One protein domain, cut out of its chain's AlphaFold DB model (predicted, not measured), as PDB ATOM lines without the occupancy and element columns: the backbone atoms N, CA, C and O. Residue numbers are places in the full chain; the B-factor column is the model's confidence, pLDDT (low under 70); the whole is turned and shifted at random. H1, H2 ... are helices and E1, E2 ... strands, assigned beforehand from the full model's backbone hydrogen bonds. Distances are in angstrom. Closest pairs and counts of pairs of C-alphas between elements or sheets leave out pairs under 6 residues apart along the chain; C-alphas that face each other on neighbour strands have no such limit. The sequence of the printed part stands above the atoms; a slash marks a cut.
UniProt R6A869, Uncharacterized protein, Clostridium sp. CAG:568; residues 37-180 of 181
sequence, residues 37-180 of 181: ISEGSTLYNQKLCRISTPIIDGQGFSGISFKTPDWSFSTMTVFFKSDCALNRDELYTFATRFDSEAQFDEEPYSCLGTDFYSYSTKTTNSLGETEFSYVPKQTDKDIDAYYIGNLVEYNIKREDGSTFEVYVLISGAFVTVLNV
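This is residues 37 to 180 of the 181 residues of an uncharacterized protein of Clostridium sp. CAG:568 (UniProt R6A869). A long, strongly twisted sheet runs along a rod, with E1 and E7 side by side as its long strands, and its strands E8, E3, E5 and E4 curl round the short helix H1. A small sheet of two strands, E2 and E6, lies well away from H1 toward the other end of the rod. The printed part has 144 residues with nine named strands and one named helix; along the chain E1, E2 and E3 come first, then H1, then E4 to E9; the class is mostly strand, the neighbour strands are antiparallel, and the larger sheet is branched, with E7 having three neighbours, E1 on one side of it and E8 and E9 on the other side. The whole is only just compact, close to loose, with a radius of gyration of the C-alphas of 17.3 A and spans of 62 by 30 by 23 A.

E7, residues 143 to 157, has three neighbours. On one side of it is E1, residues 37 to 51, antiparallel at 162 degrees, with N 40 and O 153 at 2.7 A. On the other side are E8, residues 163 to 169, beside residues 150 to 157 of E7, with N 154 and O 166 at 2.7 A, and E9, residues 174 to 179, beside residues 143 to 148, with N 146 and O 176 at 2.8 A. E7 and E8 form a hairpin. E3, residues 78 to 81, is the antiparallel neighbour of E8, with N 79 and O 167 at 2.8 A. On the other side of E3 is E5, residues 116 to 120, with N 117 and O 80 at 2.8 A. E4, residues 104 to 110, an edge strand, forms a hairpin with E5, with N 105 and O 119 at 2.8 A. H1, residues 88 to 95, is on this sheet, which curls round it; its closest C-alphas with E3 are those of Ala 95 and Val 78, 6.4 A apart. Every O i to N i+4 pair in H1 is within hydrogen-bond range. E2, residues 64 to 67, and E6, residues 131 to 134, are antiparallel at 153 degrees, with N 64 and O 134 at 2.8 A. H1 is apart from both.

E1 begins at C-alpha 37, (-6.728, -36.183, -19.685), is 31.8 A long and bends by 80 degrees at residue 41. E7 is 39.1 A long and bends by 59 degrees at residue 150. E8 is 20.0 A long. E9 is 16.5 A long and ends at C-alpha 179, (-18.627, -18.597, -49.726).

The C-alphas of Gly 60 and Glu 159, the two farthest apart, are 61.9 A apart. The printed part has no cut. The link from E1 to E2 is long, with 12 residues. The mean pLDDT of the printed part is 80.3; residues 52 to 68, 74 to 75 and 125 to 141 are under 70.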
ATOM      1  N   ILE A  37      -6.488 -37.318 -18.790       96.25
ATOM      2  CA  ILE A  37      -6.728 -36.183 -19.685       96.25
ATOM      3  C   ILE A  37      -5.411 -35.852 -20.369       96.25
ATOM      4  O   ILE A  37      -4.435 -35.522 -19.694       96.25
ATOM      5  N   SER A  38      -5.394 -35.940 -21.694       96.62
ATOM      6  CA  SER A  38      -4.222 -35.644 -22.515       96.62
ATOM      7  C   SER A  38      -4.556 -34.615 -23.582       96.62
ATOM      8  O   SER A  38      -5.575 -34.729 -24.264       96.62
ATOM      9  N   GLU A  39      -3.667 -33.641 -23.739       96.88
ATOM     10  CA  GLU A  39      -3.702 -32.688 -24.844       96.88
ATOM     11  C   GLU A  39      -3.422 -33.409 -26.171       96.88
ATOM     12  O   GLU A  39      -2.518 -34.244 -26.262       96.88
ATOM     13  N   GLY A  40      -4.245 -33.121 -27.173       94.75
ATOM     14  CA  GLY A  40      -4.157 -33.631 -28.533       94.75
ATOM     15  C   GLY A  40      -3.625 -32.574 -29.499       94.75
ATOM     16  O   GLY A  40      -2.707 -31.815 -29.193       94.75
ATOM     17  N   SER A  41      -4.191 -32.541 -30.706       95.50
ATOM     18  CA  SER A  41      -3.755 -31.611 -31.751       95.50
ATOM     19  C   SER A  41      -4.391 -30.228 -31.606       95.50
ATOM     20  O   SER A  41      -5.524 -30.080 -31.150       95.50
ATOM     21  N   THR A  42      -3.681 -29.198 -32.078       96.12
ATOM     22  CA  THR A  42      -4.283 -27.881 -32.321       96.12
ATOM     23  C   THR A  42      -4.930 -27.848 -33.704       96.12
ATOM     24  O   THR A  42      -4.266 -28.052 -34.721       96.12
ATOM     25  N   LEU A  43      -6.224 -27.550 -33.744       95.25
ATOM     26  CA  LEU A  43      -7.022 -27.360 -34.947       95.25
ATOM     27  C   LEU A  43      -7.130 -25.862 -35.250       95.25
ATOM     28  O   LEU A  43      -7.787 -25.109 -34.528       95.25
ATOM     29  N   TYR A  44      -6.488 -25.418 -36.328       93.19
ATOM     30  CA  TYR A  44      -6.481 -24.008 -36.717       93.19
ATOM     31  C   TYR A  44      -7.690 -23.637 -37.576       93.19
ATOM     32  O   TYR A  44      -8.139 -24.435 -38.400       93.19
ATOM     33  N   ASN A  45      -8.168 -22.400 -37.427       91.00
ATOM     34  CA  ASN A  45      -9.206 -21.781 -38.257       91.00
ATOM     35  C   ASN A  45     -10.495 -22.611 -38.390       91.00
ATOM     36  O   ASN A  45     -11.071 -22.724 -39.473       91.00
ATOM     37  N   GLN A  46     -10.952 -23.201 -37.289       93.25
ATOM     38  CA  GLN A  46     -12.171 -23.999 -37.264       93.25
ATOM     39  C   GLN A  46     -13.404 -23.101 -37.323       93.25
ATOM     40  O   GLN A  46     -13.482 -22.098 -36.611       93.25
ATOM     41  N   LYS A  47     -14.389 -23.485 -38.146       92.50
ATOM     42  CA  LYS A  47     -15.729 -22.894 -38.100       92.50
ATOM     43  C   LYS A  47     -16.364 -23.315 -36.778       92.50
ATOM     44  O   LYS A  47     -16.589 -24.501 -36.566       92.50
ATOM     45  N   LEU A  48     -16.625 -22.354 -35.898       90.81
ATOM     46  CA  LEU A  48     -17.213 -22.606 -34.583       90.81
ATOM     47  C   LEU A  48     -18.727 -22.512 -34.647       90.81
ATOM     48  O   LEU A  48     -19.411 -23.466 -34.306       90.81
ATOM     49  N   CYS A  49     -19.246 -21.388 -35.136       88.69
ATOM     50  CA  CYS A  49     -20.676 -21.137 -35.251       88.69
ATOM     51  C   CYS A  49     -20.936 -20.231 -36.449       88.69
ATOM     52  O   CYS A  49     -20.307 -19.180 -36.586       88.69
ATOM     53  N   ARG A  50     -21.884 -20.614 -37.298       86.56
ATOM     54  CA  ARG A  50     -22.465 -19.730 -38.301       86.56
ATOM     55  C   ARG A  50     -23.237 -18.628 -37.594       86.56
ATOM     56  O   ARG A  50     -24.000 -18.879 -36.662       86.56
ATOM     57  N   ILE A  51     -23.050 -17.411 -38.069       78.44
ATOM     58  CA  ILE A  51     -23.797 -16.240 -37.650       78.44
ATOM     59  C   ILE A  51     -24.956 -16.112 -38.627       78.44
ATOM     60  O   ILE A  51     -24.755 -15.900 -39.822       78.44
ATOM     61  N   SER A  52     -26.177 -16.271 -38.122       67.12
ATOM     62  CA  SER A  52     -27.388 -16.038 -38.903       67.12
ATOM     63  C   SER A  52     -27.337 -14.624 -39.494       67.12
ATOM     64  O   SER A  52     -27.394 -13.654 -38.746       67.12
ATOM     65  N   THR A  53     -27.210 -14.481 -40.814       59.62
ATOM     66  CA  THR A  53     -27.324 -13.178 -41.498       59.62
ATOM     67  C   THR A  53     -28.259 -13.305 -42.701       59.62
ATOM     68  O   THR A  53     -28.267 -14.358 -43.339       59.62
ATOM     69  N   PRO A  54     -29.136 -12.302 -42.937       52.72
ATOM     70  CA  PRO A  54     -28.734 -11.187 -43.812       52.72
ATOM     71  C   PRO A  54     -29.341  -9.800 -43.475       52.72
ATOM     72  O   PRO A  54     -30.433  -9.704 -42.919       52.72
ATOM     73  N   ILE A  55     -28.709  -8.717 -43.955       51.72
ATOM     74  CA  ILE A  55     -29.455  -7.557 -44.483       51.72
ATOM     75  C   ILE A  55     -28.945  -7.283 -45.900       51.72
ATOM     76  O   ILE A  55     -27.842  -6.781 -46.106       51.72
ATOM     77  N   ILE A  56     -29.763  -7.650 -46.884       51.50
ATOM     78  CA  ILE A  56     -29.607  -7.215 -48.270       51.50
ATOM     79  C   ILE A  56     -30.353  -5.891 -48.358       51.50
ATOM     80  O   ILE A  56     -31.586  -5.891 -48.377       51.50
ATOM     81  N   ASP A  57     -29.631  -4.772 -48.377       48.00
ATOM     82  CA  ASP A  57     -30.281  -3.495 -48.643       48.00
ATOM     83  C   ASP A  57     -30.555  -3.424 -50.147       48.00
ATOM     84  O   ASP A  57     -29.650  -3.418 -50.985       48.00
ATOM     85  N   GLY A  58     -31.836  -3.531 -50.491       42.69
ATOM     86  CA  GLY A  58     -32.319  -3.713 -51.850       42.69
ATOM     87  C   GLY A  58     -32.193  -2.449 -52.689       42.69
ATOM     88  O   GLY A  58     -33.208  -1.904 -53.096       42.69
ATOM     89  N   GLN A  59     -30.976  -1.993 -52.980       41.88
ATOM     90  CA  GLN A  59     -30.693  -1.047 -54.057       41.88
ATOM     91  C   GLN A  59     -29.340  -1.378 -54.692       41.88
ATOM     92  O   GLN A  59     -28.293  -0.987 -54.203       41.88
ATOM     93  N   GLY A  60     -29.387  -2.126 -55.798       41.38
ATOM     94  CA  GLY A  60     -28.343  -2.187 -56.826       41.38
ATOM     95  C   GLY A  60     -26.891  -2.353 -56.361       41.38
ATOM     96  O   GLY A  60     -26.176  -1.376 -56.204       41.38
ATOM     97  N   PHE A  61     -26.405  -3.597 -56.321       46.47
ATOM     98  CA  PHE A  61     -24.986  -3.943 -56.527       46.47
ATOM     99  C   PHE A  61     -23.907  -3.243 -55.659       46.47
ATOM    100  O   PHE A  61     -22.735  -3.298 -56.032       46.47
ATOM    101  N   SER A  62     -24.216  -2.627 -54.510       51.00
ATOM    102  CA  SER A  62     -23.204  -1.858 -53.754       51.00
ATOM    103  C   SER A  62     -22.574  -2.550 -52.538       51.00
ATOM    104  O   SER A  62     -21.579  -2.042 -52.028       51.00
ATOM    105  N   GLY A  63     -23.050  -3.718 -52.097       55.53
ATOM    106  CA  GLY A  63     -22.378  -4.508 -51.055       55.53
ATOM    107  C   GLY A  63     -23.333  -5.298 -50.164       55.53
ATOM    108  O   GLY A  63     -24.524  -5.010 -50.105       55.53
ATOM    109  N   ILE A  64     -22.795  -6.305 -49.480       59.34
ATOM    110  CA  ILE A  64     -23.484  -7.062 -48.437       59.34
ATOM    111  C   ILE A  64     -22.966  -6.544 -47.100       59.34
ATOM    112  O   ILE A  64     -21.759  -6.567 -46.846       59.34
ATOM    113  N   SER A  65     -23.876  -6.049 -46.268       59.53
ATOM    114  CA  SER A  65     -23.548  -5.583 -44.926       59.53
ATOM    115  C   SER A  65     -23.772  -6.707 -43.926       59.53
ATOM    116  O   SER A  65     -24.859  -7.279 -43.836       59.53
ATOM    117  N   PHE A  66     -22.731  -7.005 -43.157       63.34
ATOM    118  CA  PHE A  66     -22.801  -7.922 -42.029       63.34
ATOM    119  C   PHE A  66     -22.744  -7.120 -40.741       63.34
ATOM    120  O   PHE A  66     -21.842  -6.302 -40.560       63.34
ATOM    121  N   LYS A  67     -23.686  -7.390 -39.837       66.81
ATOM    122  CA  LYS A  67     -23.575  -6.976 -38.442       66.81
ATOM    123  C   LYS A  67     -22.881  -8.083 -37.674       66.81
ATOM    124  O   LYS A  67     -23.335  -9.228 -37.706       66.81
ATOM    125  N   THR A  68     -21.793  -7.758 -36.982       67.56
ATOM    126  CA  THR A  68     -21.290  -8.664 -35.947       67.56
ATOM    127  C   THR A  68     -22.392  -8.892 -34.922       67.56
ATOM    128  O   THR A  68     -23.045  -7.918 -34.538       67.56
ATOM    129  N   PRO A  69     -22.601 -10.131 -34.457       71.62
ATOM    130  CA  PRO A  69     -23.542 -10.358 -33.380       71.62
ATOM    131  C   PRO A  69     -23.092  -9.579 -32.141       71.62
ATOM    132  O   PRO A  69     -21.899  -9.362 -31.904       71.62
ATOM    133  N   ASP A  70     -24.070  -9.164 -31.347       73.50
ATOM    134  CA  ASP A  70     -23.891  -8.472 -30.071       73.50
ATOM    135  C   ASP A  70     -23.354  -9.395 -28.968       73.50
ATOM    136  O   ASP A  70     -23.218  -8.974 -27.824       73.50
ATOM    137  N   TRP A  71     -23.019 -10.642 -29.298       77.38
ATOM    138  CA  TRP A  71     -22.479 -11.648 -28.398       77.38
ATOM    139  C   TRP A  71     -21.259 -12.341 -29.004       77.38
ATOM    140  O   TRP A  71     -21.177 -12.499 -30.216       77.38
ATOM    141  N   SER A  72     -20.339 -12.810 -28.165       76.12
ATOM    142  CA  SER A  72     -19.210 -13.661 -28.550       76.12
ATOM    143  C   SER A  72     -19.022 -14.814 -27.563       76.12
ATOM    144  O   SER A  72     -19.663 -14.875 -26.513       76.12
ATOM    145  N   PHE A  73     -18.123 -15.734 -27.906       76.06
ATOM    146  CA  PHE A  73     -17.619 -16.747 -26.982       76.06
ATOM    147  C   PHE A  73     -16.556 -16.144 -26.053       76.06
ATOM    148  O   PHE A  73     -15.831 -15.227 -26.457       76.06
ATOM    149  N   SER A  74     -16.437 -16.674 -24.834       69.12
ATOM    150  CA  SER A  74     -15.311 -16.358 -23.949       69.12
ATOM    151  C   SER A  74     -14.001 -16.875 -24.551       69.12
ATOM    152  O   SER A  74     -14.001 -17.833 -25.325       69.12
ATOM    153  N   THR A  75     -12.860 -16.292 -24.174       66.56
ATOM    154  CA  THR A  75     -11.542 -16.682 -24.713       66.56
ATOM    155  C   THR A  75     -11.123 -18.119 -24.389       66.56
ATOM    156  O   THR A  75     -10.168 -18.581 -24.998       66.56
ATOM    157  N   MET A  76     -11.817 -18.807 -23.474       79.19
ATOM    158  CA  MET A  76     -11.531 -20.181 -23.021       79.19
ATOM    159  C   MET A  76     -12.770 -21.091 -23.117       79.19
ATOM    160  O   MET A  76     -12.964 -21.999 -22.310       79.19
ATOM    161  N   THR A  77     -13.648 -20.826 -24.087       90.19
ATOM    162  CA  THR A  77     -14.872 -21.616 -24.302       90.19
ATOM    163  C   THR A  77     -14.559 -23.084 -24.596       90.19
ATOM    164  O   THR A  77     -13.651 -23.400 -25.368       90.19
ATOM    165  N   VAL A  78     -15.360 -23.975 -24.006       94.12
ATOM    166  CA  VAL A  78     -15.283 -25.423 -24.217       94.12
ATOM    167  C   VAL A  78     -16.354 -25.864 -25.209       94.12
ATOM    168  O   VAL A  78     -17.542 -25.596 -25.019       94.12
ATOM    169  N   PHE A  79     -15.929 -26.579 -26.245       95.50
ATOM    170  CA  PHE A  79     -16.779 -27.185 -27.260       95.50
ATOM    171  C   PHE A  79     -16.696 -28.710 -27.212       95.50
ATOM    172  O   PHE A  79     -15.685 -29.288 -26.816       95.50
ATOM    173  N   PHE A  80     -17.752 -29.372 -27.660       96.75
ATOM    174  CA  PHE A  80     -17.830 -30.827 -27.781       96.75
ATOM    175  C   PHE A  80     -18.766 -31.211 -28.934       96.75
ATOM    176  O   PHE A  80     -19.502 -30.367 -29.445       96.75
ATOM    177  N   LYS A  81     -18.718 -32.468 -29.379       95.00
ATOM    178  CA  LYS A  81     -19.613 -33.001 -30.420       95.00
ATOM    179  C   LYS A  81     -20.902 -33.558 -29.815       95.00
ATOM    180  O   LYS A  81     -20.953 -33.852 -28.625       95.00
ATOM    181  N   SER A  82     -21.941 -33.740 -30.630       90.06
ATOM    182  CA  SER A  82     -23.256 -34.234 -30.176       90.06
ATOM    183  C   SER A  82     -23.229 -35.604 -29.489       90.06
ATOM    184  O   SER A  82     -24.148 -35.932 -28.747       90.06
ATOM    185  N   ASP A  83     -22.218 -36.422 -29.772       88.88
ATOM    186  CA  ASP A  83     -22.019 -37.761 -29.217       88.88
ATOM    187  C   ASP A  83     -21.120 -37.778 -27.968       88.88
ATOM    188  O   ASP A  83     -20.863 -38.846 -27.407       88.88
ATOM    189  N   CYS A  84     -20.669 -36.614 -27.490       92.25
ATOM    190  CA  CYS A  84     -19.916 -36.515 -26.248       92.25
ATOM    191  C   CYS A  84     -20.772 -36.998 -25.071       92.25
ATOM    192  O   CYS A  84     -21.794 -36.399 -24.740       92.25
ATOM    193  N   ALA A  85     -20.339 -38.076 -24.412       90.94
ATOM    194  CA  ALA A  85     -21.060 -38.631 -23.268       90.94
ATOM    195  C   ALA A  85     -20.620 -38.033 -21.921       90.94
ATOM    196  O   ALA A  85     -21.064 -38.513 -20.871       90.94
ATOM    197  N   LEU A  86     -19.740 -37.023 -21.930       92.94
ATOM    198  CA  LEU A  86     -19.474 -36.218 -20.743       92.94
ATOM    199  C   LEU A  86     -20.705 -35.368 -20.441       92.94
ATOM    200  O   LEU A  86     -21.231 -34.666 -21.301       92.94
ATOM    201  N   ASN A  87     -21.164 -35.438 -19.202       92.81
ATOM    202  CA  ASN A  87     -22.260 -34.624 -18.726       92.81
ATOM    203  C   ASN A  87     -21.803 -33.178 -18.460       92.81
ATOM    204  O   ASN A  87     -20.615 -32.842 -18.470       92.81
ATOM    205  N   ARG A  88     -22.777 -32.309 -18.190       93.75
ATOM    206  CA  ARG A  88     -22.556 -30.884 -17.923       93.75
ATOM    207  C   ARG A  88     -21.572 -30.621 -16.774       93.75
ATOM    208  O   ARG A  88     -20.737 -29.733 -16.909       93.75
ATOM    209  N   ASP A  89     -21.638 -31.380 -15.678       93.31
ATOM    210  CA  ASP A  89     -20.770 -31.201 -14.503       93.31
ATOM    211  C   ASP A  89     -19.322 -31.656 -14.777       93.31
ATOM    212  O   ASP A  89     -18.367 -31.032 -14.305       93.31
ATOM    213  N   GLU A  90     -19.138 -32.705 -15.583       94.75
ATOM    214  CA  GLU A  90     -17.822 -33.144 -16.071       94.75
ATOM    215  C   GLU A  90     -17.189 -32.085 -16.976       94.75
ATOM    216  O   GLU A  90     -16.045 -31.685 -16.760       94.75
ATOM    217  N   LEU A  91     -17.944 -31.592 -17.962       95.00
ATOM    218  CA  LEU A  91     -17.479 -30.548 -18.874       95.00
ATOM    219  C   LEU A  91     -17.186 -29.243 -18.126       95.00
ATOM    220  O   LEU A  91     -16.184 -28.590 -18.407       95.00
ATOM    221  N   TYR A  92     -18.009 -28.894 -17.135       93.56
ATOM    222  CA  TYR A  92     -17.773 -27.754 -16.253       93.56
ATOM    223  C   TYR A  92     -16.485 -27.935 -15.445       93.56
ATOM    224  O   TYR A  92     -15.611 -27.069 -15.445       93.56
ATOM    225  N   THR A  93     -16.310 -29.090 -14.800       93.75
ATOM    226  CA  THR A  93     -15.100 -29.395 -14.024       93.75
ATOM    227  C   THR A  93     -13.852 -29.322 -14.898       93.75
ATOM    228  O   THR A  93     -12.848 -28.734 -14.483       93.75
ATOM    229  N   PHE A  94     -13.919 -29.855 -16.119       94.38
ATOM    230  CA  PHE A  94     -12.856 -29.740 -17.107       94.38
ATOM    231  C   PHE A  94     -12.579 -28.277 -17.489       94.38
ATOM    232  O   PHE A  94     -11.426 -27.853 -17.423       94.38
ATOM    233  N   ALA A  95     -13.612 -27.486 -17.797       92.44
ATOM    234  CA  ALA A  95     -13.482 -26.068 -18.144       92.44
ATOM    235  C   ALA A  95     -12.786 -25.250 -17.042       92.44
ATOM    236  O   ALA A  95     -11.933 -24.414 -17.343       92.44
ATOM    237  N   THR A  96     -13.050 -25.558 -15.763       91.31
ATOM    238  CA  THR A  96     -12.415 -24.856 -14.627       91.31
ATOM    239  C   THR A  96     -10.900 -25.041 -14.514       91.31
ATOM    240  O   THR A  96     -10.265 -24.394 -13.681       91.31
ATOM    241  N   ARG A  97     -10.297 -25.911 -15.335       90.19
ATOM    242  CA  ARG A  97      -8.836 -26.009 -15.478       90.19
ATOM    243  C   ARG A  97      -8.238 -24.823 -16.238       90.19
ATOM    244  O   ARG A  97      -7.065 -24.528 -16.035       90.19
ATOM    245  N   PHE A  98      -9.030 -24.176 -17.089       88.81
ATOM    246  CA  PHE A  98      -8.617 -23.058 -17.942       88.81
ATOM    247  C   PHE A  98      -9.218 -21.734 -17.480       88.81
ATOM    248  O   PHE A  98      -8.560 -20.700 -17.559       88.81
ATOM    249  N   ASP A  99     -10.447 -21.776 -16.969       86.31
ATOM    250  CA  ASP A  99     -11.169 -20.608 -16.480       86.31
ATOM    251  C   ASP A  99     -11.901 -20.948 -15.178       86.31
ATOM    252  O   ASP A  99     -12.941 -21.608 -15.179       86.31
ATOM    253  N   SER A 100     -11.360 -20.502 -14.041       83.19
ATOM    254  CA  SER A 100     -11.969 -20.739 -12.726       83.19
ATOM    255  C   SER A 100     -13.349 -20.099 -12.566       83.19
ATOM    256  O   SER A 100     -14.074 -20.477 -11.647       83.19
ATOM    257  N   GLU A 101     -13.695 -19.146 -13.432       82.69
ATOM    258  CA  GLU A 101     -14.971 -18.434 -13.449       82.69
ATOM    259  C   GLU A 101     -15.883 -18.898 -14.592       82.69
ATOM    260  O   GLU A 101     -16.890 -18.245 -14.865       82.69
ATOM    261  N   ALA A 102     -15.571 -20.032 -15.239       84.19
ATOM    262  CA  ALA A 102     -16.381 -20.585 -16.318       84.19
ATOM    263  C   ALA A 102     -17.867 -20.638 -15.925       84.19
ATOM    264  O   ALA A 102     -18.227 -21.134 -14.859       84.19
ATOM    265  N   GLN A 103     -18.747 -20.153 -16.797       83.88
ATOM    266  CA  GLN A 103     -20.193 -20.175 -16.583       83.88
ATOM    267  C   GLN A 103     -20.853 -21.035 -17.650       83.88
ATOM    268  O   GLN A 103     -20.592 -20.860 -18.842       83.88
ATOM    269  N   PHE A 104     -21.671 -21.993 -17.212       88.88
ATOM    270  CA  PHE A 104     -22.353 -22.939 -18.088       88.88
ATOM    271  C   PHE A 104     -23.869 -22.760 -17.993       88.88
ATOM    272  O   PHE A 104     -24.435 -22.850 -16.899       88.88
ATOM    273  N   ASP A 105     -24.522 -22.601 -19.140       87.06
ATOM    274  CA  ASP A 105     -25.973 -22.673 -19.292       87.06
ATOM    275  C   ASP A 105     -26.497 -24.078 -18.959       87.06
ATOM    276  O   ASP A 105     -25.728 -25.034 -18.827       87.06
ATOM    277  N   GLU A 106     -27.806 -24.201 -18.737       85.62
ATOM    278  CA  GLU A 106     -28.454 -25.468 -18.366       85.62
ATOM    279  C   GLU A 106     -28.439 -26.486 -19.503       85.62
ATOM    280  O   GLU A 106     -28.098 -27.651 -19.292       85.62
ATOM    281  N   GLU A 107     -28.774 -26.023 -20.702       88.94
ATOM    282  CA  GLU A 107     -28.807 -26.824 -21.914       88.94
ATOM    283  C   GLU A 107     -27.662 -26.424 -22.841       88.94
ATOM    284  O   GLU A 107     -27.266 -25.255 -22.878       88.94
ATOM    285  N   PRO A 108     -27.116 -27.380 -23.608       90.19
ATOM    286  CA  PRO A 108     -26.069 -27.056 -24.543       90.19
ATOM    287  C   PRO A 108     -26.674 -26.343 -25.746       90.19
ATOM    288  O   PRO A 108     -27.646 -26.795 -26.354       90.19
ATOM    289  N   TYR A 109     -26.050 -25.248 -26.144       88.38
ATOM    290  CA  TYR A 109     -26.356 -24.602 -27.403       88.38
ATOM    291  C   TYR A 109     -25.631 -25.330 -28.543       88.38
ATOM    292  O   TYR A 109     -24.414 -25.527 -28.501       88.38
ATOM    293  N   SER A 110     -26.380 -25.701 -29.584       91.00
ATOM    294  CA  SER A 110     -25.806 -26.165 -30.850       91.00
ATOM    295  C   SER A 110     -25.274 -24.972 -31.634       91.00
ATOM    296  O   SER A 110     -26.027 -24.053 -31.965       91.00
ATOM    297  N   CYS A 111     -23.984 -24.987 -31.954       89.19
ATOM    298  CA  CYS A 111     -23.378 -23.958 -32.777       89.19
ATOM    299  C   CYS A 111     -23.848 -24.124 -34.224       89.19
ATOM    300  O   CYS A 111     -23.515 -25.091 -34.904       89.19
ATOM    301  N   LEU A 112     -24.665 -23.180 -34.694       87.75
ATOM    302  CA  LEU A 112     -25.331 -23.281 -35.991       87.75
ATOM    303  C   LEU A 112     -24.330 -23.563 -37.120       87.75
ATOM    304  O   LEU A 112     -23.279 -22.937 -37.196       87.75
ATOM    305  N   GLY A 113     -24.678 -24.453 -38.048       86.69
ATOM    306  CA  GLY A 113     -23.856 -24.713 -39.235       86.69
ATOM    307  C   GLY A 113     -22.530 -25.424 -38.946       86.69
ATOM    308  O   GLY A 113     -21.680 -25.470 -39.834       86.69
ATOM    309  N   THR A 114     -22.353 -25.958 -37.736       90.44
ATOM    310  CA  THR A 114     -21.236 -26.817 -37.333       90.44
ATOM    311  C   THR A 114     -21.774 -27.981 -36.495       90.44
ATOM    312  O   THR A 114     -22.956 -28.038 -36.160       90.44
ATOM    313  N   ASP A 115     -20.915 -28.947 -36.195       92.25
ATOM    314  CA  ASP A 115     -21.192 -30.089 -35.318       92.25
ATOM    315  C   ASP A 115     -20.730 -29.837 -33.869       92.25
ATOM    316  O   ASP A 115     -20.669 -30.764 -33.058       92.25
ATOM    317  N   PHE A 116     -20.398 -28.585 -33.539       94.75
ATOM    318  CA  PHE A 116     -19.999 -28.190 -32.196       94.75
ATOM    319  C   PHE A 116     -21.195 -27.806 -31.329       94.75
ATOM    320  O   PHE A 116     -22.146 -27.147 -31.752       94.75
ATOM    321  N   TYR A 117     -21.085 -28.166 -30.063       94.94
ATOM    322  CA  TYR A 117     -21.981 -27.801 -28.981       94.94
ATOM    323  C   TYR A 117     -21.168 -27.139 -27.883       94.94
ATOM    324  O   TYR A 117     -19.976 -27.410 -27.729       94.94
ATOM    325  N   SER A 118     -21.809 -26.269 -27.113       93.44
ATOM    326  CA  SER A 118     -21.200 -25.686 -25.928       93.44
ATOM    327  C   SER A 118     -22.257 -25.401 -24.875       93.44
ATOM    328  O   SER A 118     -23.381 -25.020 -25.197       93.44
ATOM    329  N   TYR A 119     -21.873 -25.569 -23.615       91.62
ATOM    330  CA  TYR A 119     -22.622 -25.039 -22.481       91.62
ATOM    331  C   TYR A 119     -22.139 -23.639 -22.089       91.62
ATOM    332  O   TYR A 119     -22.772 -23.010 -21.254       91.62
ATOM    333  N   SER A 120     -21.011 -23.153 -22.620       87.75
ATOM    334  CA  SER A 120     -20.439 -21.876 -22.198       87.75
ATOM    335  C   SER A 120     -21.377 -20.716 -22.510       87.75
ATOM    336  O   SER A 120     -21.922 -20.623 -23.614       87.75
ATOM    337  N   THR A 121     -21.519 -19.809 -21.545       77.56
ATOM    338  CA  THR A 121     -22.345 -18.616 -21.716       77.56
ATOM    339  C   THR A 121     -21.783 -17.716 -22.812       77.56
ATOM    340  O   THR A 121     -20.573 -17.523 -22.969       77.56
ATOM    341  N   LYS A 122     -22.694 -17.136 -23.589       77.69
ATOM    342  CA  LYS A 122     -22.372 -16.097 -24.564       77.69
ATOM    343  C   LYS A 122     -22.227 -14.770 -23.830       77.69
ATOM    344  O   LYS A 122     -23.113 -14.382 -23.072       77.69
ATOM    345  N   THR A 123     -21.134 -14.057 -24.065       75.06
ATOM    346  CA  THR A 123     -20.904 -12.742 -23.454       75.06
ATOM    347  C   THR A 123     -21.286 -11.645 -24.427       75.06
ATOM    348  O   THR A 123     -20.900 -11.719 -25.593       75.06
ATOM    349  N   THR A 124     -21.985 -10.609 -23.960       75.25
ATOM    350  CA  THR A 124     -22.244  -9.421 -24.776       75.25
ATOM    351  C   THR A 124     -20.922  -8.815 -25.235       75.25
ATOM    352  O   THR A 124     -20.020  -8.570 -24.431       75.25
ATOM    353  N   ASN A 125     -20.800  -8.582 -26.533       67.12
ATOM    354  CA  ASN A 125     -19.620  -7.985 -27.116       67.12
ATOM    355  C   ASN A 125     -19.588  -6.489 -26.771       67.12
ATOM    356  O   ASN A 125     -20.423  -5.707 -27.226       67.12
ATOM    357  N   SER A 126     -18.607  -6.079 -25.965       58.16
ATOM    358  CA  SER A 126     -18.421  -4.680 -25.558       58.16
ATOM    359  C   SER A 126     -17.928  -3.774 -26.690       58.16
ATOM    360  O   SER A 126     -17.958  -2.553 -26.542       58.16
ATOM    361  N   LEU A 127     -17.504  -4.348 -27.824       56.94
ATOM    362  CA  LEU A 127     -17.050  -3.607 -29.004       56.94
ATOM    363  C   LEU A 127     -18.204  -2.970 -29.806       56.94
ATOM    364  O   LEU A 127     -17.938  -2.170 -30.700       56.94
ATOM    365  N   GLY A 128     -19.464  -3.267 -29.460       52.12
ATOM    366  CA  GLY A 128     -20.653  -2.735 -30.133       52.12
ATOM    367  C   GLY A 128     -20.957  -3.413 -31.474       52.12
ATOM    368  O   GLY A 128     -20.170  -4.211 -31.986       52.12
ATOM    369  N   GLU A 129     -22.127  -3.110 -32.048       57.78
ATOM    370  CA  GLU A 129     -22.472  -3.547 -33.405       57.78
ATOM    371  C   GLU A 129     -21.452  -2.966 -34.390       57.78
ATOM    372  O   GLU A 129     -21.411  -1.755 -34.607       57.78
ATOM    373  N   THR A 130     -20.619  -3.820 -34.988       59.41
ATOM    374  CA  THR A 130     -19.745  -3.401 -36.079       59.41
ATOM    375  C   THR A 130     -20.356  -3.848 -37.395       59.41
ATOM    376  O   THR A 130     -20.551  -5.042 -37.640       59.41
ATOM    377  N   GLU A 131     -20.687  -2.872 -38.235       61.88
ATOM    378  CA  GLU A 131     -21.099  -3.106 -39.612       61.88
ATOM    379  C   GLU A 131     -19.861  -3.179 -40.500       61.88
ATOM    380  O   GLU A 131     -19.057  -2.246 -40.559       61.88
ATOM    381  N   PHE A 132     -19.715  -4.290 -41.213       60.81
ATOM    382  CA  PHE A 132     -18.696  -4.430 -42.241       60.81
ATOM    383  C   PHE A 132     -19.376  -4.633 -43.589       60.81
ATOM    384  O   PHE A 132     -20.157  -5.570 -43.772       60.81
ATOM    385  N   SER A 133     -19.065  -3.760 -44.545       59.78
ATOM    386  CA  SER A 133     -19.505  -3.911 -45.928       59.78
ATOM    387  C   SER A 133     -18.510  -4.777 -46.691       59.78
ATOM    388  O   SER A 133     -17.353  -4.402 -46.885       59.78
ATOM    389  N   TYR A 134     -18.971  -5.933 -47.149       60.03
ATOM    390  CA  TYR A 134     -18.254  -6.758 -48.105       60.03
ATOM    391  C   TYR A 134     -18.826  -6.501 -49.498       60.03
ATOM    392  O   TYR A 134     -20.021  -6.672 -49.727       60.03
ATOM    393  N   VAL A 135     -17.983  -6.087 -50.443       59.91
ATOM    394  CA  VAL A 135     -18.371  -5.976 -51.855       59.91
ATOM    395  C   VAL A 135     -17.866  -7.233 -52.563       59.91
ATOM    396  O   VAL A 135     -16.698  -7.261 -52.971       59.91
ATOM    397  N   PRO A 136     -18.683  -8.298 -52.693       55.62
ATOM    398  CA  PRO A 136     -18.289  -9.431 -53.513       55.62
ATOM    399  C   PRO A 136     -18.056  -8.929 -54.937       55.62
ATOM    400  O   PRO A 136     -18.918  -8.285 -55.538       55.62
ATOM    401  N   LYS A 137     -16.891  -9.239 -55.512       54.16
ATOM    402  CA  LYS A 137     -16.718  -9.162 -56.965       54.16
ATOM    403  C   LYS A 137     -17.599 -10.255 -57.564       54.16
ATOM    404  O   LYS A 137     -17.117 -11.370 -57.671       54.16
ATOM    405  N   GLN A 138     -18.867  -9.943 -57.853       49.34
ATOM    406  CA  GLN A 138     -19.852 -10.828 -58.495       49.34
ATOM    407  C   GLN A 138     -19.660 -12.307 -58.135       49.34
ATOM    408  O   GLN A 138     -19.060 -13.074 -58.886       49.34
ATOM    409  N   THR A 139     -20.136 -12.704 -56.959       52.59
ATOM    410  CA  THR A 139     -20.196 -14.119 -56.604       52.59
ATOM    411  C   THR A 139     -21.634 -14.579 -56.799       52.59
ATOM    412  O   THR A 139     -22.506 -14.177 -56.041       52.59
ATOM    413  N   ASP A 140     -21.883 -15.458 -57.770       57.22
ATOM    414  CA  ASP A 140     -23.170 -16.171 -57.912       57.22
ATOM    415  C   ASP A 140     -23.387 -17.215 -56.790       57.22
ATOM    416  O   ASP A 140     -24.246 -18.087 -56.892       57.22
ATOM    417  N   LYS A 141     -22.558 -17.174 -55.740       60.31
ATOM    418  CA  LYS A 141     -22.572 -18.086 -54.602       60.31
ATOM    419  C   LYS A 141     -23.174 -17.390 -53.390       60.31
ATOM    420  O   LYS A 141     -22.858 -16.225 -53.135       60.31
ATOM    421  N   ASP A 142     -23.963 -18.141 -52.631       70.69
ATOM    422  CA  ASP A 142     -24.405 -17.733 -51.302       70.69
ATOM    423  C   ASP A 142     -23.183 -17.512 -50.398       70.69
ATOM    424  O   ASP A 142     -22.150 -18.174 -50.538       70.69
ATOM    425  N   ILE A 143     -23.284 -16.555 -49.476       73.56
ATOM    426  CA  ILE A 143     -22.224 -16.248 -48.514       73.56
ATOM    427  C   ILE A 143     -22.773 -16.303 -47.092       73.56
ATOM    428  O   ILE A 143     -23.864 -15.808 -46.827       73.56
ATOM    429  N   ASP A 144     -21.982 -16.864 -46.181       78.75
ATOM    430  CA  ASP A 144     -22.318 -17.007 -44.765       78.75
ATOM    431  C   ASP A 144     -21.196 -16.426 -43.895       78.75
ATOM    432  O   ASP A 144     -20.002 -16.603 -44.170       78.75
ATOM    433  N   ALA A 145     -21.570 -15.756 -42.805       79.88
ATOM    434  CA  ALA A 145     -20.630 -15.320 -41.779       79.88
ATOM    435  C   ALA A 145     -20.434 -16.407 -40.714       79.88
ATOM    436  O   ALA A 145     -21.385 -17.058 -40.284       79.88
ATOM    437  N   TYR A 146     -19.202 -16.582 -40.246       84.62
ATOM    438  CA  TYR A 146     -18.839 -17.566 -39.229       84.62
ATOM    439  C   TYR A 146     -17.936 -16.959 -38.161       84.62
ATOM    440  O   TYR A 146     -17.040 -16.173 -38.468       84.62
ATOM    441  N   TYR A 147     -18.109 -17.420 -36.923       85.94
ATOM    442  CA  TYR A 147     -17.046 -17.394 -35.928       85.94
ATOM    443  C   TYR A 147     -15.983 -18.427 -36.282       85.94
ATOM    444  O   TYR A 147     -16.287 -19.613 -36.416       85.94
ATOM    445  N   ILE A 148     -14.745 -17.966 -36.390       87.81
ATOM    446  CA  ILE A 148     -13.555 -18.776 -36.607       87.81
ATOM    447  C   ILE A 148     -12.677 -18.706 -35.367       87.81
ATOM    448  O   ILE A 148     -12.447 -17.628 -34.818       87.81
ATOM    449  N   GLY A 149     -12.158 -19.852 -34.941       89.69
ATOM    450  CA  GLY A 149     -11.208 -19.914 -33.839       89.69
ATOM    451  C   GLY A 149     -10.242 -21.081 -33.961       89.69
ATOM    452  O   GLY A 149     -10.415 -21.980 -34.783       89.69
ATOM    453  N   ASN A 150      -9.210 -21.041 -33.128       92.81
ATOM    454  CA  ASN A 150      -8.251 -22.128 -32.990       92.81
ATOM    455  C   ASN A 150      -8.613 -22.941 -31.751       92.81
ATOM    456  O   ASN A 150      -8.791 -22.370 -30.673       92.81
ATOM    457  N   LEU A 151      -8.711 -24.254 -31.915       95.25
ATOM    458  CA  LEU A 151      -9.102 -25.177 -30.859       95.25
ATOM    459  C   LEU A 151      -7.931 -26.090 -30.501       95.25
ATOM    460  O   LEU A 151      -7.254 -26.581 -31.398       95.25
ATOM    461  N   VAL A 152      -7.716 -26.364 -29.219       96.31
ATOM    462  CA  VAL A 152      -6.918 -27.520 -28.781       96.31
ATOM    463  C   VAL A 152      -7.870 -28.654 -28.472       96.31
ATOM    464  O   VAL A 152      -8.799 -28.487 -27.684       96.31
ATOM    465  N   GLU A 153      -7.638 -29.804 -29.087       97.38
ATOM    466  CA  GLU A 153      -8.335 -31.036 -28.744       97.38
ATOM    467  C   GLU A 153      -7.773 -31.626 -27.449       97.38
ATOM    468  O   GLU A 153      -6.563 -31.667 -27.238       97.38
ATOM    469  N   TYR A 154      -8.653 -32.126 -26.594       97.25
ATOM    470  CA  TYR A 154      -8.327 -32.884 -25.400       97.25
ATOM    471  C   TYR A 154      -9.031 -34.226 -25.454       97.25
ATOM    472  O   TYR A 154     -10.252 -34.304 -25.599       97.25
ATOM    473  N   ASN A 155      -8.244 -35.277 -25.266       96.88
ATOM    474  CA  ASN A 155      -8.734 -36.634 -25.127       96.88
ATOM    475  C   ASN A 155      -8.930 -36.924 -23.636       96.88
ATOM    476  O   ASN A 155      -7.982 -36.860 -22.848       96.88
ATOM    477  N   ILE A 156     -10.170 -37.215 -23.251       95.81
ATOM    478  CA  ILE A 156     -10.580 -37.488 -21.876       95.81
ATOM    479  C   ILE A 156     -10.999 -38.948 -21.785       95.81
ATOM    480  O   ILE A 156     -11.981 -39.356 -22.400       95.81
ATOM    481  N   LYS A 157     -10.272 -39.730 -20.990       95.94
ATOM    482  CA  LYS A 157     -10.545 -41.144 -20.756       95.94
ATOM    483  C   LYS A 157     -11.032 -41.379 -19.329       95.94
ATOM    484  O   LYS A 157     -10.325 -41.056 -18.373       95.94
ATOM    485  N   ARG A 158     -12.223 -41.964 -19.197       92.69
ATOM    486  CA  ARG A 158     -12.800 -42.414 -17.921       92.69
ATOM    487  C   ARG A 158     -12.158 -43.717 -17.448       92.69
ATOM    488  O   ARG A 158     -11.541 -44.454 -18.220       92.69
ATOM    489  N   GLU A 159     -12.361 -44.029 -16.171       90.38
ATOM    490  CA  GLU A 159     -11.918 -45.286 -15.554       90.38
ATOM    491  C   GLU A 159     -12.531 -46.526 -16.230       90.38
ATOM    492  O   GLU A 159     -11.861 -47.544 -16.384       90.38
ATOM    493  N   ASP A 160     -13.769 -46.413 -16.722       90.00
ATOM    494  CA  ASP A 160     -14.454 -47.469 -17.482       90.00
ATOM    495  C   ASP A 160     -13.860 -47.710 -18.889       90.00
ATOM    496  O   ASP A 160     -14.295 -48.609 -19.609       90.00
ATOM    497  N   GLY A 161     -12.849 -46.928 -19.282       89.19
ATOM    498  CA  GLY A 161     -12.154 -47.023 -20.559       89.19
ATOM    499  C   GLY A 161     -12.784 -46.213 -21.692       89.19
ATOM    500  O   GLY A 161     -12.166 -46.119 -22.756       89.19
ATOM    501  N   SER A 162     -13.956 -45.604 -21.482       90.56
ATOM    502  CA  SER A 162     -14.580 -44.720 -22.470       90.56
ATOM    503  C   SER A 162     -13.732 -43.469 -22.700       90.56
ATOM    504  O   SER A 162     -13.080 -42.966 -21.783       90.56
ATOM    505  N   THR A 163     -13.681 -43.013 -23.951       93.50
ATOM    506  CA  THR A 163     -12.846 -41.884 -24.384       93.50
ATOM    507  C   THR A 163     -13.710 -40.861 -25.103       93.50
ATOM    508  O   THR A 163     -14.573 -41.237 -25.894       93.50
ATOM    509  N   PHE A 164     -13.472 -39.585 -24.815       93.56
ATOM    510  CA  PHE A 164     -14.228 -38.454 -25.337       93.56
ATOM    511  C   PHE A 164     -13.285 -37.352 -25.791       93.56
ATOM    512  O   PHE A 164     -12.243 -37.127 -25.172       93.56
ATOM    513  N   GLU A 165     -13.696 -36.637 -26.828       96.12
ATOM    514  CA  GLU A 165     -12.982 -35.476 -27.339       96.12
ATOM    515  C   GLU A 165     -13.700 -34.199 -26.907       96.12
ATOM    516  O   GLU A 165     -14.913 -34.037 -27.074       96.12
ATOM    517  N   VAL A 166     -12.926 -33.285 -26.336       97.00
ATOM    518  CA  VAL A 166     -13.374 -31.952 -25.945       97.00
ATOM    519  C   VAL A 166     -12.411 -30.941 -26.545       97.00
ATOM    520  O   VAL A 166     -11.209 -31.170 -26.572       97.00
ATOM    521  N   TYR A 167     -12.919 -29.810 -27.017       96.69
ATOM    522  CA  TYR A 167     -12.129 -28.821 -27.739       96.69
ATOM    523  C   TYR A 167     -12.150 -27.495 -26.990       96.69
ATOM    524  O   TYR A 167     -13.214 -26.953 -26.704       96.69
ATOM    525  N   VAL A 168     -10.977 -26.959 -26.674       95.06
ATOM    526  CA  VAL A 168     -10.836 -25.707 -25.922       95.06
ATOM    527  C   VAL A 168     -10.390 -24.604 -26.864       95.06
ATOM    528  O   VAL A 168      -9.400 -24.753 -27.580       95.06
ATOM    529  N   LEU A 169     -11.110 -23.488 -26.858       92.38
ATOM    530  CA  LEU A 169     -10.716 -22.292 -27.588       92.38
ATOM    531  C   LEU A 169      -9.445 -21.686 -26.973       92.38
ATOM    532  O   LEU A 169      -9.401 -21.431 -25.776       92.38
ATOM    533  N   ILE A 170      -8.414 -21.458 -27.790       84.75
ATOM    534  CA  ILE A 170      -7.103 -20.953 -27.326       84.75
ATOM    535  C   ILE A 170      -7.113 -19.432 -27.133       84.75
ATOM    536  O   ILE A 170      -6.411 -18.878 -26.290       84.75
ATOM    537  N   SER A 171      -7.855 -18.741 -27.990       75.62
ATOM    538  CA  SER A 171      -7.886 -17.286 -28.090       75.62
ATOM    539  C   SER A 171      -9.246 -16.841 -28.603       75.62
ATOM    540  O   SER A 171      -9.949 -17.628 -29.230       75.62
ATOM    541  N   GLY A 172      -9.588 -15.564 -28.416       72.56
ATOM    542  CA  GLY A 172     -10.849 -15.013 -28.915       72.56
ATOM    543  C   GLY A 172     -11.138 -15.409 -30.369       72.56
ATOM    544  O   GLY A 172     -10.252 -15.358 -31.227       72.56
ATOM    545  N   ALA A 173     -12.374 -15.836 -30.622       82.19
ATOM    546  CA  ALA A 173     -12.847 -16.124 -31.968       82.19
ATOM    547  C   ALA A 173     -13.030 -14.815 -32.749       82.19
ATOM    548  O   ALA A 173     -13.417 -13.792 -32.182       82.19
ATOM    549  N   PHE A 174     -12.793 -14.850 -34.057       78.25
ATOM    550  CA  PHE A 174     -13.023 -13.715 -34.949       78.25
ATOM    551  C   PHE A 174     -14.100 -14.047 -35.978       78.25
ATOM    552  O   PHE A 174     -14.352 -15.212 -36.279       78.25
ATOM    553  N   VAL A 175     -14.751 -13.018 -36.516       79.69
ATOM    554  CA  VAL A 175     -15.785 -13.182 -37.541       79.69
ATOM    555  C   VAL A 175     -15.150 -13.116 -38.926       79.69
ATOM    556  O   VAL A 175     -14.346 -12.228 -39.198       79.69
ATOM    557  N   THR A 176     -15.530 -14.036 -39.810       79.38
ATOM    558  CA  THR A 176     -15.186 -13.977 -41.235       79.38
ATOM    559  C   THR A 176     -16.388 -14.327 -42.102       79.38
ATOM    560  O   THR A 176     -17.304 -15.014 -41.651       79.38
ATOM    561  N   VAL A 177     -16.367 -13.887 -43.357       77.69
ATOM    562  CA  VAL A 177     -17.387 -14.195 -44.366       77.69
ATOM    563  C   VAL A 177     -16.805 -15.198 -45.352       77.69
ATOM    564  O   VAL A 177     -15.710 -14.990 -45.876       77.69
ATOM    565  N   LEU A 178     -17.524 -16.293 -45.589       77.25
ATOM    566  CA  LEU A 178     -17.107 -17.382 -46.467       77.25
ATOM    567  C   LEU A 178     -18.166 -17.630 -47.539       77.25
ATOM    568  O   LEU A 178     -19.360 -17.512 -47.276       77.25
ATOM    569  N   ASN A 179     -17.722 -18.039 -48.726       73.75
ATOM    570  CA  ASN A 179     -18.627 -18.597 -49.726       73.75
ATOM    571  C   ASN A 179     -19.186 -19.931 -49.214       73.75
ATOM    572  O   ASN A 179     -18.442 -20.745 -48.657       73.75
ATOM    573  N   VAL A 180     -20.480 -20.140 -49.422       70.25
ATOM    574  CA  VAL A 180     -21.158 -21.417 -49.217       70.25
ATOM    575  C   VAL A 180     -21.032 -22.222 -50.514       70.25
ATOM    576  O   VAL A 180     -21.094 -21.656 -51.611       70.25
TER     577      VAL A 180